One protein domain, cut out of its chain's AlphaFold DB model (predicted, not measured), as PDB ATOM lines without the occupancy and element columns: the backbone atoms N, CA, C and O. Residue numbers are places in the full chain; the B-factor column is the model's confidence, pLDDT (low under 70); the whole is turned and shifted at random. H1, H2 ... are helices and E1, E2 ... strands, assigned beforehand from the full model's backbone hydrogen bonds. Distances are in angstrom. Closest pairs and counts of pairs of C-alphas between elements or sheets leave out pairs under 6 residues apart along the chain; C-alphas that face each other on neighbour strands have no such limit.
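This is residues 321 to 397 of the 613 residues of an uncharacterized protein of Bacteroides clarus (UniProt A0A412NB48). The chain is wound in stacked turns, a short solenoid whose walls are parallel strands: E1, E2, E4 and E6 side by side make one wall, E3 and E5 make a second, and the short pairing of residues 358 to 359 with residues 385 to 386 lies on a third side. The turn that follows E1, at one end of the stack, holds the one helix, H1, in place of a wall strand. The printed part has 77 residues, with one named helix and six named strands in the order E1 H1 E2 E3 E4 E5 E6; the sheets, ordered E1 E2 E4 E6 and E3 E5, are both parallel. The class is mixed, helices and strands, with 34 residues, under half, in named elements. The whole is compact, with a radius of gyration of the C-alphas of 11.7 A and spans of 33 by 23 by 19 A.

E1, residues 321 to 323, is an edge strand and the parallel neighbour of E2, residues 343 to 348, at 29 degrees; N 322 and O 345 are 2.8 A apart, within hydrogen-bond range. Between them in the chain comes H1, residues 331 to 337, and E1, H1 and E2 form a strand-helix-strand unit, two parallel neighbour strands with a helix between, whose crossover is right-handed. H1 only grazes the sheet, with its residues 331 to 335; its closest C-alphas to E2 are those of Leu 335 and Val 344, 7.7 A apart. Every O i to N i+4 pair in H1 is within hydrogen-bond range. E3, residues 352 to 355, is the parallel neighbour of E5, residues 378 to 381, at 20 degrees, with N 353 and O 378 2.8 A apart. E4, residues 366 to 371, is parallel to E2 at 18 degrees, with N 346 and O 368 2.8 A apart. E6, residues 394 to 397, is the other edge strand, parallel to E4 at 10 degrees, with N 369 and O 396 2.8 A apart. E2 and E5 are apart, and so are E3 and E6.

E1 begins at C-alpha 321 at (-21.015, -0.132, -27.804). H1 begins at C-alpha 331 at (-22.614, -12.955, -25.535). E2 is 16.4 A long and E4 16.7 A. E6 ends at C-alpha 397 at (-30.531, -6.740, -35.828).

The C-alphas farthest apart are those of Glu 374 and Gly 389, 34.6 A. The printed part has no cut. The link from E5 to E6, residues 382 to 393, is long. The mean pLDDT of the printed part is 94.9, and no printed residue is under 70.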
ATOM      1  N   GLN A 321     -21.522   0.705 -26.725       94.25
ATOM      2  CA  GLN A 321     -21.015  -0.132 -27.804       94.25
ATOM      3  C   GLN A 321     -20.016  -1.139 -27.238       94.25
ATOM      4  O   GLN A 321     -19.094  -0.770 -26.518       94.25
ATOM      5  N   VAL A 322     -20.224  -2.419 -27.539       93.12
ATOM      6  CA  VAL A 322     -19.379  -3.518 -27.069       93.12
ATOM      7  C   VAL A 322     -18.956  -4.344 -28.272       93.12
ATOM      8  O   VAL A 322     -19.770  -5.064 -28.853       93.12
ATOM      9  N   THR A 323     -17.681  -4.261 -28.638       93.25
ATOM     10  CA  THR A 323     -17.130  -5.044 -29.747       93.25
ATOM     11  C   THR A 323     -17.010  -6.518 -29.370       93.25
ATOM     12  O   THR A 323     -16.425  -6.883 -28.348       93.25
ATOM     13  N   VAL A 324     -17.550  -7.388 -30.219       94.12
ATOM     14  CA  VAL A 324     -17.466  -8.843 -30.081       94.12
ATOM     15  C   VAL A 324     -16.132  -9.312 -30.659       94.12
ATOM     16  O   VAL A 324     -15.999  -9.590 -31.845       94.12
ATOM     17  N   VAL A 325     -15.110  -9.369 -29.805       84.00
ATOM     18  CA  VAL A 325     -13.711  -9.586 -30.224       84.00
ATOM     19  C   VAL A 325     -13.340 -11.038 -30.557       84.00
ATOM     20  O   VAL A 325     -12.264 -11.272 -31.107       84.00
ATOM     21  N   SER A 326     -14.175 -12.028 -30.218       87.44
ATOM     22  CA  SER A 326     -13.911 -13.442 -30.523       87.44
ATOM     23  C   SER A 326     -15.113 -14.141 -31.155       87.44
ATOM     24  O   SER A 326     -16.264 -13.884 -30.805       87.44
ATOM     25  N   SER A 327     -14.838 -15.068 -32.078       89.81
ATOM     26  CA  SER A 327     -15.853 -15.855 -32.798       89.81
ATOM     27  C   SER A 327     -16.705 -16.744 -31.885       89.81
ATOM     28  O   SER A 327     -17.799 -17.152 -32.258       89.81
ATOM     29  N   ASP A 328     -16.199 -17.071 -30.699       88.56
ATOM     30  CA  ASP A 328     -16.833 -17.912 -29.680       88.56
ATOM     31  C   ASP A 328     -17.199 -17.123 -28.410       88.56
ATOM     32  O   ASP A 328     -17.382 -17.708 -27.339       88.56
ATOM     33  N   ALA A 329     -17.278 -15.792 -28.512       89.19
ATOM     34  CA  ALA A 329     -17.591 -14.926 -27.386       89.19
ATOM     35  C   ALA A 329     -18.901 -15.345 -26.704       89.19
ATOM     36  O   ALA A 329     -19.948 -15.498 -27.339       89.19
ATOM     37  N   ASN A 330     -18.869 -15.462 -25.375       93.62
ATOM     38  CA  ASN A 330     -20.081 -15.677 -24.600       93.62
ATOM     39  C   ASN A 330     -20.874 -14.364 -24.513       93.62
ATOM     40  O   ASN A 330     -20.661 -13.540 -23.620       93.62
ATOM     41  N   LEU A 331     -21.812 -14.177 -25.442       97.44
ATOM     42  CA  LEU A 331     -22.614 -12.955 -25.535       97.44
ATOM     43  C   LEU A 331     -23.435 -12.691 -24.262       97.44
ATOM     44  O   LEU A 331     -23.617 -11.541 -23.875       97.44
ATOM     45  N   THR A 332     -23.863 -13.737 -23.545       97.19
ATOM     46  CA  THR A 332     -24.543 -13.584 -22.246       97.19
ATOM     47  C   THR A 332     -23.615 -12.965 -21.195       97.19
ATOM     48  O   THR A 332     -24.035 -12.103 -20.424       97.19
ATOM     49  N   GLU A 333     -22.347 -13.378 -21.140       95.56
ATOM     50  CA  GLU A 333     -21.364 -12.804 -20.207       95.56
ATOM     51  C   GLU A 333     -20.993 -11.362 -20.575       95.56
ATOM     52  O   GLU A 333     -20.871 -10.520 -19.679       95.56
ATOM     53  N   LEU A 334     -20.893 -11.049 -21.872       94.44
ATOM     54  CA  LEU A 334     -20.695  -9.676 -22.350       94.44
ATOM     55  C   LEU A 334     -21.848  -8.762 -21.923       94.44
ATOM     56  O   LEU A 334     -21.607  -7.684 -21.377       94.44
ATOM     57  N   LEU A 335     -23.095  -9.211 -22.093       96.31
ATOM     58  CA  LEU A 335     -24.271  -8.457 -21.652       96.31
ATOM     59  C   LEU A 335     -24.302  -8.289 -20.131       96.31
ATOM     60  O   LEU A 335     -24.573  -7.196 -19.645       96.31
ATOM     61  N   ASN A 336     -23.970  -9.329 -19.362       93.50
ATOM     62  CA  ASN A 336     -23.909  -9.233 -17.901       93.50
ATOM     63  C   ASN A 336     -22.831  -8.258 -17.410       93.50
ATOM     64  O   ASN A 336     -23.051  -7.561 -16.421       93.50
ATOM     65  N   SER A 337     -21.694  -8.188 -18.102       90.00
ATOM     66  CA  SER A 337     -20.611  -7.251 -17.772       90.00
ATOM     67  C   SER A 337     -21.001  -5.794 -18.044       90.00
ATOM     68  O   SER A 337     -20.500  -4.895 -17.377       90.00
ATOM     69  N   ASN A 338     -21.949  -5.574 -18.960       88.88
ATOM     70  CA  ASN A 338     -22.420  -4.255 -19.387       88.88
ATOM     71  C   ASN A 338     -23.864  -3.954 -18.955       88.88
ATOM     72  O   ASN A 338     -24.480  -3.005 -19.432       88.88
ATOM     73  N   LYS A 339     -24.435  -4.738 -18.035       87.75
ATOM     74  CA  LYS A 339     -25.863  -4.649 -17.697       87.75
ATOM     75  C   LYS A 339     -26.286  -3.340 -17.027       87.75
ATOM     76  O   LYS A 339     -27.470  -3.031 -17.005       87.75
ATOM     77  N   GLY A 340     -25.336  -2.570 -16.494       81.88
ATOM     78  CA  GLY A 340     -25.615  -1.234 -15.963       81.88
ATOM     79  C   GLY A 340     -25.997  -0.219 -17.044       81.88
ATOM     80  O   GLY A 340     -26.652   0.769 -16.737       81.88
ATOM     81  N   SER A 341     -25.650  -0.493 -18.304       81.69
ATOM     82  CA  SER A 341     -25.776   0.464 -19.397       81.69
ATOM     83  C   SER A 341     -27.189   0.659 -19.940       81.69
ATOM     84  O   SER A 341     -27.329   1.561 -20.764       81.69
ATOM     85  N   GLU A 342     -28.184  -0.135 -19.511       91.25
ATOM     86  CA  GLU A 342     -29.587  -0.255 -19.983       91.25
ATOM     87  C   GLU A 342     -29.779  -0.434 -21.509       91.25
ATOM     88  O   GLU A 342     -30.616  -1.218 -21.939       91.25
ATOM     89  N   LYS A 343     -28.989   0.238 -22.344       94.31
ATOM     90  CA  LYS A 343     -28.958   0.193 -23.804       94.31
ATOM     91  C   LYS A 343     -27.582  -0.277 -24.260       94.31
ATOM     92  O   LYS A 343     -26.573   0.384 -23.979       94.31
ATOM     93  N   VAL A 344     -27.535  -1.412 -24.948       96.44
ATOM     94  CA  VAL A 344     -26.294  -2.064 -25.384       96.44
ATOM     95  C   VAL A 344     -26.358  -2.362 -26.879       96.44
ATOM     96  O   VAL A 344     -27.345  -2.899 -27.373       96.44
ATOM     97  N   ALA A 345     -25.297  -2.016 -27.601       97.81
ATOM     98  CA  ALA A 345     -25.078  -2.395 -28.988       97.81
ATOM     99  C   ALA A 345     -23.879  -3.345 -29.042       97.81
ATOM    100  O   ALA A 345     -22.762  -2.966 -28.696       97.81
ATOM    101  N   LEU A 346     -24.116  -4.590 -29.444       97.88
ATOM    102  CA  LEU A 346     -23.064  -5.554 -29.731       97.88
ATOM    103  C   LEU A 346     -22.578  -5.319 -31.161       97.88
ATOM    104  O   LEU A 346     -23.354  -5.469 -32.108       97.88
ATOM    105  N   ILE A 347     -21.310  -4.936 -31.295       97.25
ATOM    106  CA  ILE A 347     -20.678  -4.613 -32.575       97.25
ATOM    107  C   ILE A 347     -19.918  -5.840 -33.064       97.25
ATOM    108  O   ILE A 347     -19.042  -6.345 -32.363       97.25
ATOM    109  N   PHE A 348     -20.260  -6.326 -34.251       96.81
ATOM    110  CA  PHE A 348     -19.667  -7.509 -34.860       96.81
ATOM    111  C   PHE A 348     -18.738  -7.096 -36.005       96.81
ATOM    112  O   PHE A 348     -19.223  -6.695 -37.065       96.81
ATOM    113  N   PRO A 349     -17.414  -7.223 -35.830       94.62
ATOM    114  CA  PRO A 349     -16.471  -7.178 -36.941       94.62
ATOM    115  C   PRO A 349     -16.780  -8.250 -37.989       94.62
ATOM    116  O   PRO A 349     -17.397  -9.272 -37.668       94.62
ATOM    117  N   GLU A 350     -16.296  -8.074 -39.221       93.50
ATOM    118  CA  GLU A 350     -16.427  -9.095 -40.268       93.50
ATOM    119  C   GLU A 350     -15.877 -10.448 -39.777       93.50
ATOM    120  O   GLU A 350     -14.735 -10.560 -39.326       93.50
ATOM    121  N   GLY A 351     -16.701 -11.493 -39.841       95.25
ATOM    122  CA  GLY A 351     -16.333 -12.795 -39.303       95.25
ATOM    123  C   GLY A 351     -17.494 -13.776 -39.214       95.25
ATOM    124  O   GLY A 351     -18.629 -13.470 -39.575       95.25
ATOM    125  N   ASN A 352     -17.179 -14.975 -38.720       97.19
ATOM    126  CA  ASN A 352     -18.154 -16.016 -38.412       97.19
ATOM    127  C   ASN A 352     -18.151 -16.253 -36.903       97.19
ATOM    128  O   ASN A 352     -17.105 -16.565 -36.330       97.19
ATOM    129  N   TYR A 353     -19.317 -16.127 -36.292       97.62
ATOM    130  CA  TYR A 353     -19.537 -16.223 -34.862       97.62
ATOM    131  C   TYR A 353     -20.490 -17.372 -34.571       97.62
ATOM    132  O   TYR A 353     -21.430 -17.619 -35.327       97.62
ATOM    133  N   THR A 354     -20.279 -18.049 -33.450       96.75
ATOM    134  CA  THR A 354     -21.206 -19.057 -32.945       96.75
ATOM    135  C   THR A 354     -21.595 -18.699 -31.525       96.75
ATOM    136  O   THR A 354     -20.732 -18.502 -30.672       96.75
ATOM    137  N   SER A 355     -22.897 -18.662 -31.252       96.31
ATOM    138  CA  SER A 355     -23.412 -18.439 -29.906       96.31
ATOM    139  C   SER A 355     -24.396 -19.531 -29.500       96.31
ATOM    140  O   SER A 355     -25.209 -20.022 -30.285       96.31
ATOM    141  N   GLY A 356     -24.338 -19.900 -28.220       95.50
ATOM    142  CA  GLY A 356     -25.441 -20.579 -27.550       95.50
ATOM    143  C   GLY A 356     -26.633 -19.648 -27.348       95.50
ATOM    144  O   GLY A 356     -26.678 -18.538 -27.881       95.50
ATOM    145  N   LYS A 357     -27.566 -20.080 -26.497       97.06
ATOM    146  CA  LYS A 357     -28.649 -19.229 -26.000       97.06
ATOM    147  C   LYS A 357     -28.091 -17.923 -25.417       97.06
ATOM    148  O   LYS A 357     -27.255 -17.955 -24.512       97.06
ATOM    149  N   ILE A 358     -28.599 -16.790 -25.895       98.44
ATOM    150  CA  ILE A 358     -28.187 -15.450 -25.461       98.44
ATOM    151  C   ILE A 358     -29.199 -14.962 -24.431       98.44
ATOM    152  O   ILE A 358     -30.334 -14.654 -24.779       98.44
ATOM    153  N   THR A 359     -28.816 -14.914 -23.156       98.31
ATOM    154  CA  THR A 359     -29.706 -14.445 -22.085       98.31
ATOM    155  C   THR A 359     -29.442 -12.973 -21.798       98.31
ATOM    156  O   THR A 359     -28.382 -12.613 -21.288       98.31
ATOM    157  N   VAL A 360     -30.416 -12.126 -22.114       98.56
ATOM    158  CA  VAL A 360     -30.380 -10.691 -21.853       98.56
ATOM    159  C   VAL A 360     -30.753 -10.445 -20.384       98.56
ATOM    160  O   VAL A 360     -31.821 -10.888 -19.947       98.56
ATOM    161  N   PRO A 361     -29.887  -9.789 -19.591       97.69
ATOM    162  CA  PRO A 361     -30.186  -9.467 -18.199       97.69
ATOM    163  C   PRO A 361     -31.322  -8.436 -18.108       97.69
ATOM    164  O   PRO A 361     -31.461  -7.584 -18.981       97.69
ATOM    165  N   ALA A 362     -32.125  -8.492 -17.041       96.62
ATOM    166  CA  ALA A 362     -33.332  -7.671 -16.875       96.62
ATOM    167  C   ALA A 362     -33.062  -6.155 -16.856       96.62
ATOM    168  O   ALA A 362     -33.967  -5.359 -17.128       96.62
ATOM    169  N   GLU A 363     -31.842  -5.761 -16.496       95.06
ATOM    170  CA  GLU A 363     -31.363  -4.382 -16.501       95.06
ATOM    171  C   GLU A 363     -31.137  -3.846 -17.926       95.06
ATOM    172  O   GLU A 363     -31.303  -2.653 -18.150       95.06
ATOM    173  N   VAL A 364     -30.843  -4.709 -18.908       96.88
ATOM    174  CA  VAL A 364     -30.732  -4.307 -20.319       96.88
ATOM    175  C   VAL A 364     -32.131  -4.229 -20.933       96.88
ATOM    176  O   VAL A 364     -32.842  -5.225 -21.058       96.88
ATOM    177  N   LYS A 365     -32.516  -3.010 -21.300       97.19
ATOM    178  CA  LYS A 365     -33.798  -2.605 -21.880       97.19
ATOM    179  C   LYS A 365     -33.770  -2.552 -23.396       97.19
ATOM    180  O   LYS A 365     -34.767  -2.876 -24.033       97.19
ATOM    181  N   GLU A 366     -32.636  -2.191 -23.982       98.25
ATOM    182  CA  GLU A 366     -32.485  -2.121 -25.432       98.25
ATOM    183  C   GLU A 366     -31.213  -2.852 -25.872       98.25
ATOM    184  O   GLU A 366     -30.130  -2.600 -25.341       98.25
ATOM    185  N   LEU A 367     -31.343  -3.756 -26.846       98.75
ATOM    186  CA  LEU A 367     -30.238  -4.555 -27.371       98.75
ATOM    187  C   LEU A 367     -30.184  -4.489 -28.899       98.75
ATOM    188  O   LEU A 367     -31.155  -4.843 -29.570       98.75
ATOM    189  N   LEU A 368     -29.033  -4.090 -29.441       98.75
ATOM    190  CA  LEU A 368     -28.753  -4.095 -30.879       98.75
ATOM    191  C   LEU A 368     -27.635  -5.089 -31.204       98.75
ATOM    192  O   LEU A 368     -26.648  -5.174 -30.475       98.75
ATOM    193  N   PHE A 369     -27.774  -5.791 -32.321       98.62
ATOM    194  CA  PHE A 369     -26.726  -6.575 -32.973       98.62
ATOM    195  C   PHE A 369     -26.396  -5.884 -34.291       98.62
ATOM    196  O   PHE A 369     -27.279  -5.769 -35.145       98.62
ATOM    197  N   ILE A 370     -25.177  -5.370 -34.431       97.69
ATOM    198  CA  ILE A 370     -24.819  -4.465 -35.527       97.69
ATOM    199  C   ILE A 370     -23.475  -4.873 -36.121       97.69
ATOM    200  O   ILE A 370     -22.520  -5.104 -35.381       97.69
ATOM    201  N   SER A 371     -23.390  -4.936 -37.449       96.19
ATOM    202  CA  SER A 371     -22.108  -5.093 -38.143       96.19
ATOM    203  C   SER A 371     -21.252  -3.831 -38.046       96.19
ATOM    204  O   SER A 371     -21.745  -2.713 -38.196       96.19
ATOM    205  N   GLU A 372     -19.949  -4.020 -37.855       92.12
ATOM    206  CA  GLU A 372     -18.945  -2.958 -37.960       92.12
ATOM    207  C   GLU A 372     -18.740  -2.489 -39.409       92.12
ATOM    208  O   GLU A 372     -18.315  -1.362 -39.654       92.12
ATOM    209  N   THR A 373     -19.034  -3.355 -40.381       87.81
ATOM    210  CA  THR A 373     -18.698  -3.141 -41.792       87.81
ATOM    211  C   THR A 373     -19.930  -3.214 -42.686       87.81
ATOM    212  O   THR A 373     -21.012  -3.621 -42.265       87.81
ATOM    213  N   GLU A 374     -19.767  -2.856 -43.960       85.94
ATOM    214  CA  GLU A 374     -20.806  -3.076 -44.972       85.94
ATOM    215  C   GLU A 374     -21.045  -4.571 -45.241       85.94
ATOM    216  O   GLU A 374     -22.166  -4.963 -45.562       85.94
ATOM    217  N   ASN A 375     -20.031  -5.423 -45.051       90.38
ATOM    218  CA  ASN A 375     -20.182  -6.871 -45.163       90.38
ATOM    219  C   ASN A 375     -20.923  -7.429 -43.942       90.38
ATOM    220  O   ASN A 375     -20.695  -7.004 -42.807       90.38
ATOM    221  N   GLN A 376     -21.790  -8.414 -44.175       93.31
ATOM    222  CA  GLN A 376     -22.540  -9.076 -43.112       93.31
ATOM    223  C   GLN A 376     -21.661 -10.110 -42.392       93.31
ATOM    224  O   GLN A 376     -21.273 -11.107 -43.007       93.31
ATOM    225  N   PRO A 377     -21.351  -9.936 -41.096       97.12
ATOM    226  CA  PRO A 377     -20.834 -11.017 -40.279       97.12
ATOM    227  C   PRO A 377     -21.924 -12.065 -40.060       97.12
ATOM    228  O   PRO A 377     -23.107 -11.745 -39.896       97.12
ATOM    229  N   LYS A 378     -21.505 -13.328 -40.017       98.31
ATOM    230  CA  LYS A 378     -22.392 -14.469 -39.805       98.31
ATOM    231  C   LYS A 378     -22.467 -14.818 -38.326       98.31
ATOM    232  O   LYS A 378     -21.438 -15.076 -37.708       98.31
ATOM    233  N   LEU A 379     -23.674 -14.905 -37.780       98.38
ATOM    234  CA  LEU A 379     -23.966 -15.395 -36.436       98.38
ATOM    235  C   LEU A 379     -24.766 -16.702 -36.514       98.38
ATOM    236  O   LEU A 379     -25.954 -16.712 -36.835       98.38
ATOM    237  N   GLU A 380     -24.109 -17.812 -36.192       98.38
ATOM    238  CA  GLU A 380     -24.740 -19.121 -36.042       98.38
ATOM    239  C   GLU A 380     -25.219 -19.317 -34.597       98.38
ATOM    240  O   GLU A 380     -24.433 -19.312 -33.645       98.38
ATOM    241  N   LEU A 381     -26.525 -19.491 -34.431       98.31
ATOM    242  CA  LEU A 381     -27.175 -19.690 -33.145       98.31
ATOM    243  C   LEU A 381     -27.465 -21.172 -32.915       98.31
ATOM    244  O   LEU A 381     -28.086 -21.837 -33.736       98.31
ATOM    245  N   THR A 382     -27.076 -21.666 -31.741       96.81
ATOM    246  CA  THR A 382     -27.490 -22.986 -31.214       96.81
ATOM    247  C   THR A 382     -28.570 -22.871 -30.128       96.81
ATOM    248  O   THR A 382     -29.042 -23.870 -29.588       96.81
ATOM    249  N   GLY A 383     -28.980 -21.638 -29.818       97.38
ATOM    250  CA  GLY A 383     -30.128 -21.264 -28.999       97.38
ATOM    251  C   GLY A 383     -30.474 -19.795 -29.254       97.38
ATOM    252  O   GLY A 383     -29.604 -19.025 -29.658       97.38
ATOM    253  N   GLY A 384     -31.731 -19.409 -29.051       97.69
ATOM    254  CA  GLY A 384     -32.227 -18.075 -29.378       97.69
ATOM    255  C   GLY A 384     -31.822 -16.989 -28.384       97.69
ATOM    256  O   GLY A 384     -31.186 -17.236 -27.352       97.69
ATOM    257  N   VAL A 385     -32.251 -15.763 -28.681       98.62
ATOM    258  CA  VAL A 385     -32.222 -14.637 -27.744       98.62
ATOM    259  C   VAL A 385     -33.356 -14.797 -26.736       98.62
ATOM    260  O   VAL A 385     -34.499 -15.087 -27.098       98.62
ATOM    261  N   ALA A 386     -33.038 -14.612 -25.458       98.12
ATOM    262  CA  ALA A 386     -33.951 -14.848 -24.356       98.12
ATOM    263  C   ALA A 386     -33.849 -13.787 -23.267       98.12
ATOM    264  O   ALA A 386     -32.762 -13.311 -22.962       98.12
ATOM    265  N   TRP A 387     -34.965 -13.490 -22.615       97.62
ATOM    266  CA  TRP A 387     -35.018 -12.672 -21.404       97.62
ATOM    267  C   TRP A 387     -36.190 -13.121 -20.528       97.62
ATOM    268  O   TRP A 387     -37.031 -13.918 -20.951       97.62
ATOM    269  N   GLU A 388     -36.233 -12.643 -19.286       94.12
ATOM    270  CA  GLU A 388     -37.299 -12.978 -18.342       94.12
ATOM    271  C   GLU A 388     -38.326 -11.849 -18.221       94.12
ATOM    272  O   GLU A 388     -37.988 -10.669 -18.196       94.12
ATOM    273  N   GLY A 389     -39.603 -12.216 -18.091       91.69
ATOM    274  CA  GLY A 389     -40.689 -11.253 -17.920       91.69
ATOM    275  C   GLY A 389     -40.866 -10.338 -19.134       91.69
ATOM    276  O   GLY A 389     -40.709 -10.771 -20.271       91.69
ATOM    277  N   THR A 390     -41.232  -9.081 -18.873       95.56
ATOM    278  CA  THR A 390     -41.483  -8.043 -19.886       95.56
ATOM    279  C   THR A 390     -40.451  -6.921 -19.790       95.56
ATOM    280  O   THR A 390     -40.813  -5.751 -19.695       95.56
ATOM    281  N   THR A 391     -39.169  -7.283 -19.674       96.50
ATOM    282  CA  THR A 391     -38.095  -6.339 -19.322       96.50
ATOM    283  C   THR A 391     -37.429  -5.666 -20.510       96.50
ATOM    284  O   THR A 391     -36.791  -4.642 -20.293       96.50
ATOM    285  N   LEU A 392     -37.525  -6.250 -21.707       98.31
ATOM    286  CA  LEU A 392     -36.861  -5.757 -22.910       98.31
ATOM    287  C   LEU A 392     -37.810  -4.859 -23.710       98.31
ATOM    288  O   LEU A 392     -38.864  -5.313 -24.162       98.31
ATOM    289  N   ASP A 393     -37.413  -3.606 -23.898       98.06
ATOM    290  CA  ASP A 393     -38.137  -2.593 -24.663       98.06
ATOM    291  C   ASP A 393     -37.794  -2.687 -26.153       98.06
ATOM    292  O   ASP A 393     -38.682  -2.571 -26.994       98.06
ATOM    293  N   LYS A 394     -36.524  -2.933 -26.503       98.62
ATOM    294  CA  LYS A 394     -36.078  -3.000 -27.902       98.62
ATOM    295  C   LYS A 394     -35.109  -4.148 -28.165       98.62
ATOM    296  O   LYS A 394     -34.129  -4.320 -27.445       98.62
ATOM    297  N   LEU A 395     -35.343  -4.869 -29.260       98.88
ATOM    298  CA  LEU A 395     -34.374  -5.771 -29.882       98.88
ATOM    299  C   LEU A 395     -34.186  -5.350 -31.339       98.88
ATOM    300  O   LEU A 395     -35.178  -5.145 -32.041       98.88
ATOM    301  N   ALA A 396     -32.947  -5.228 -31.808       98.75
ATOM    302  CA  ALA A 396     -32.695  -4.995 -33.222       98.75
ATOM    303  C   ALA A 396     -31.511  -5.790 -33.770       98.75
ATOM    304  O   ALA A 396     -30.504  -5.966 -33.088       98.75
ATOM    305  N   PHE A 397     -31.626  -6.194 -35.032       98.81
ATOM    306  CA  PHE A 397     -30.531  -6.740 -35.828       98.81
ATOM    307  C   PHE A 397     -30.326  -5.857 -37.052       98.81
ATOM    308  O   PHE A 397     -31.296  -5.539 -37.749       98.81
TER     309      PHE A 397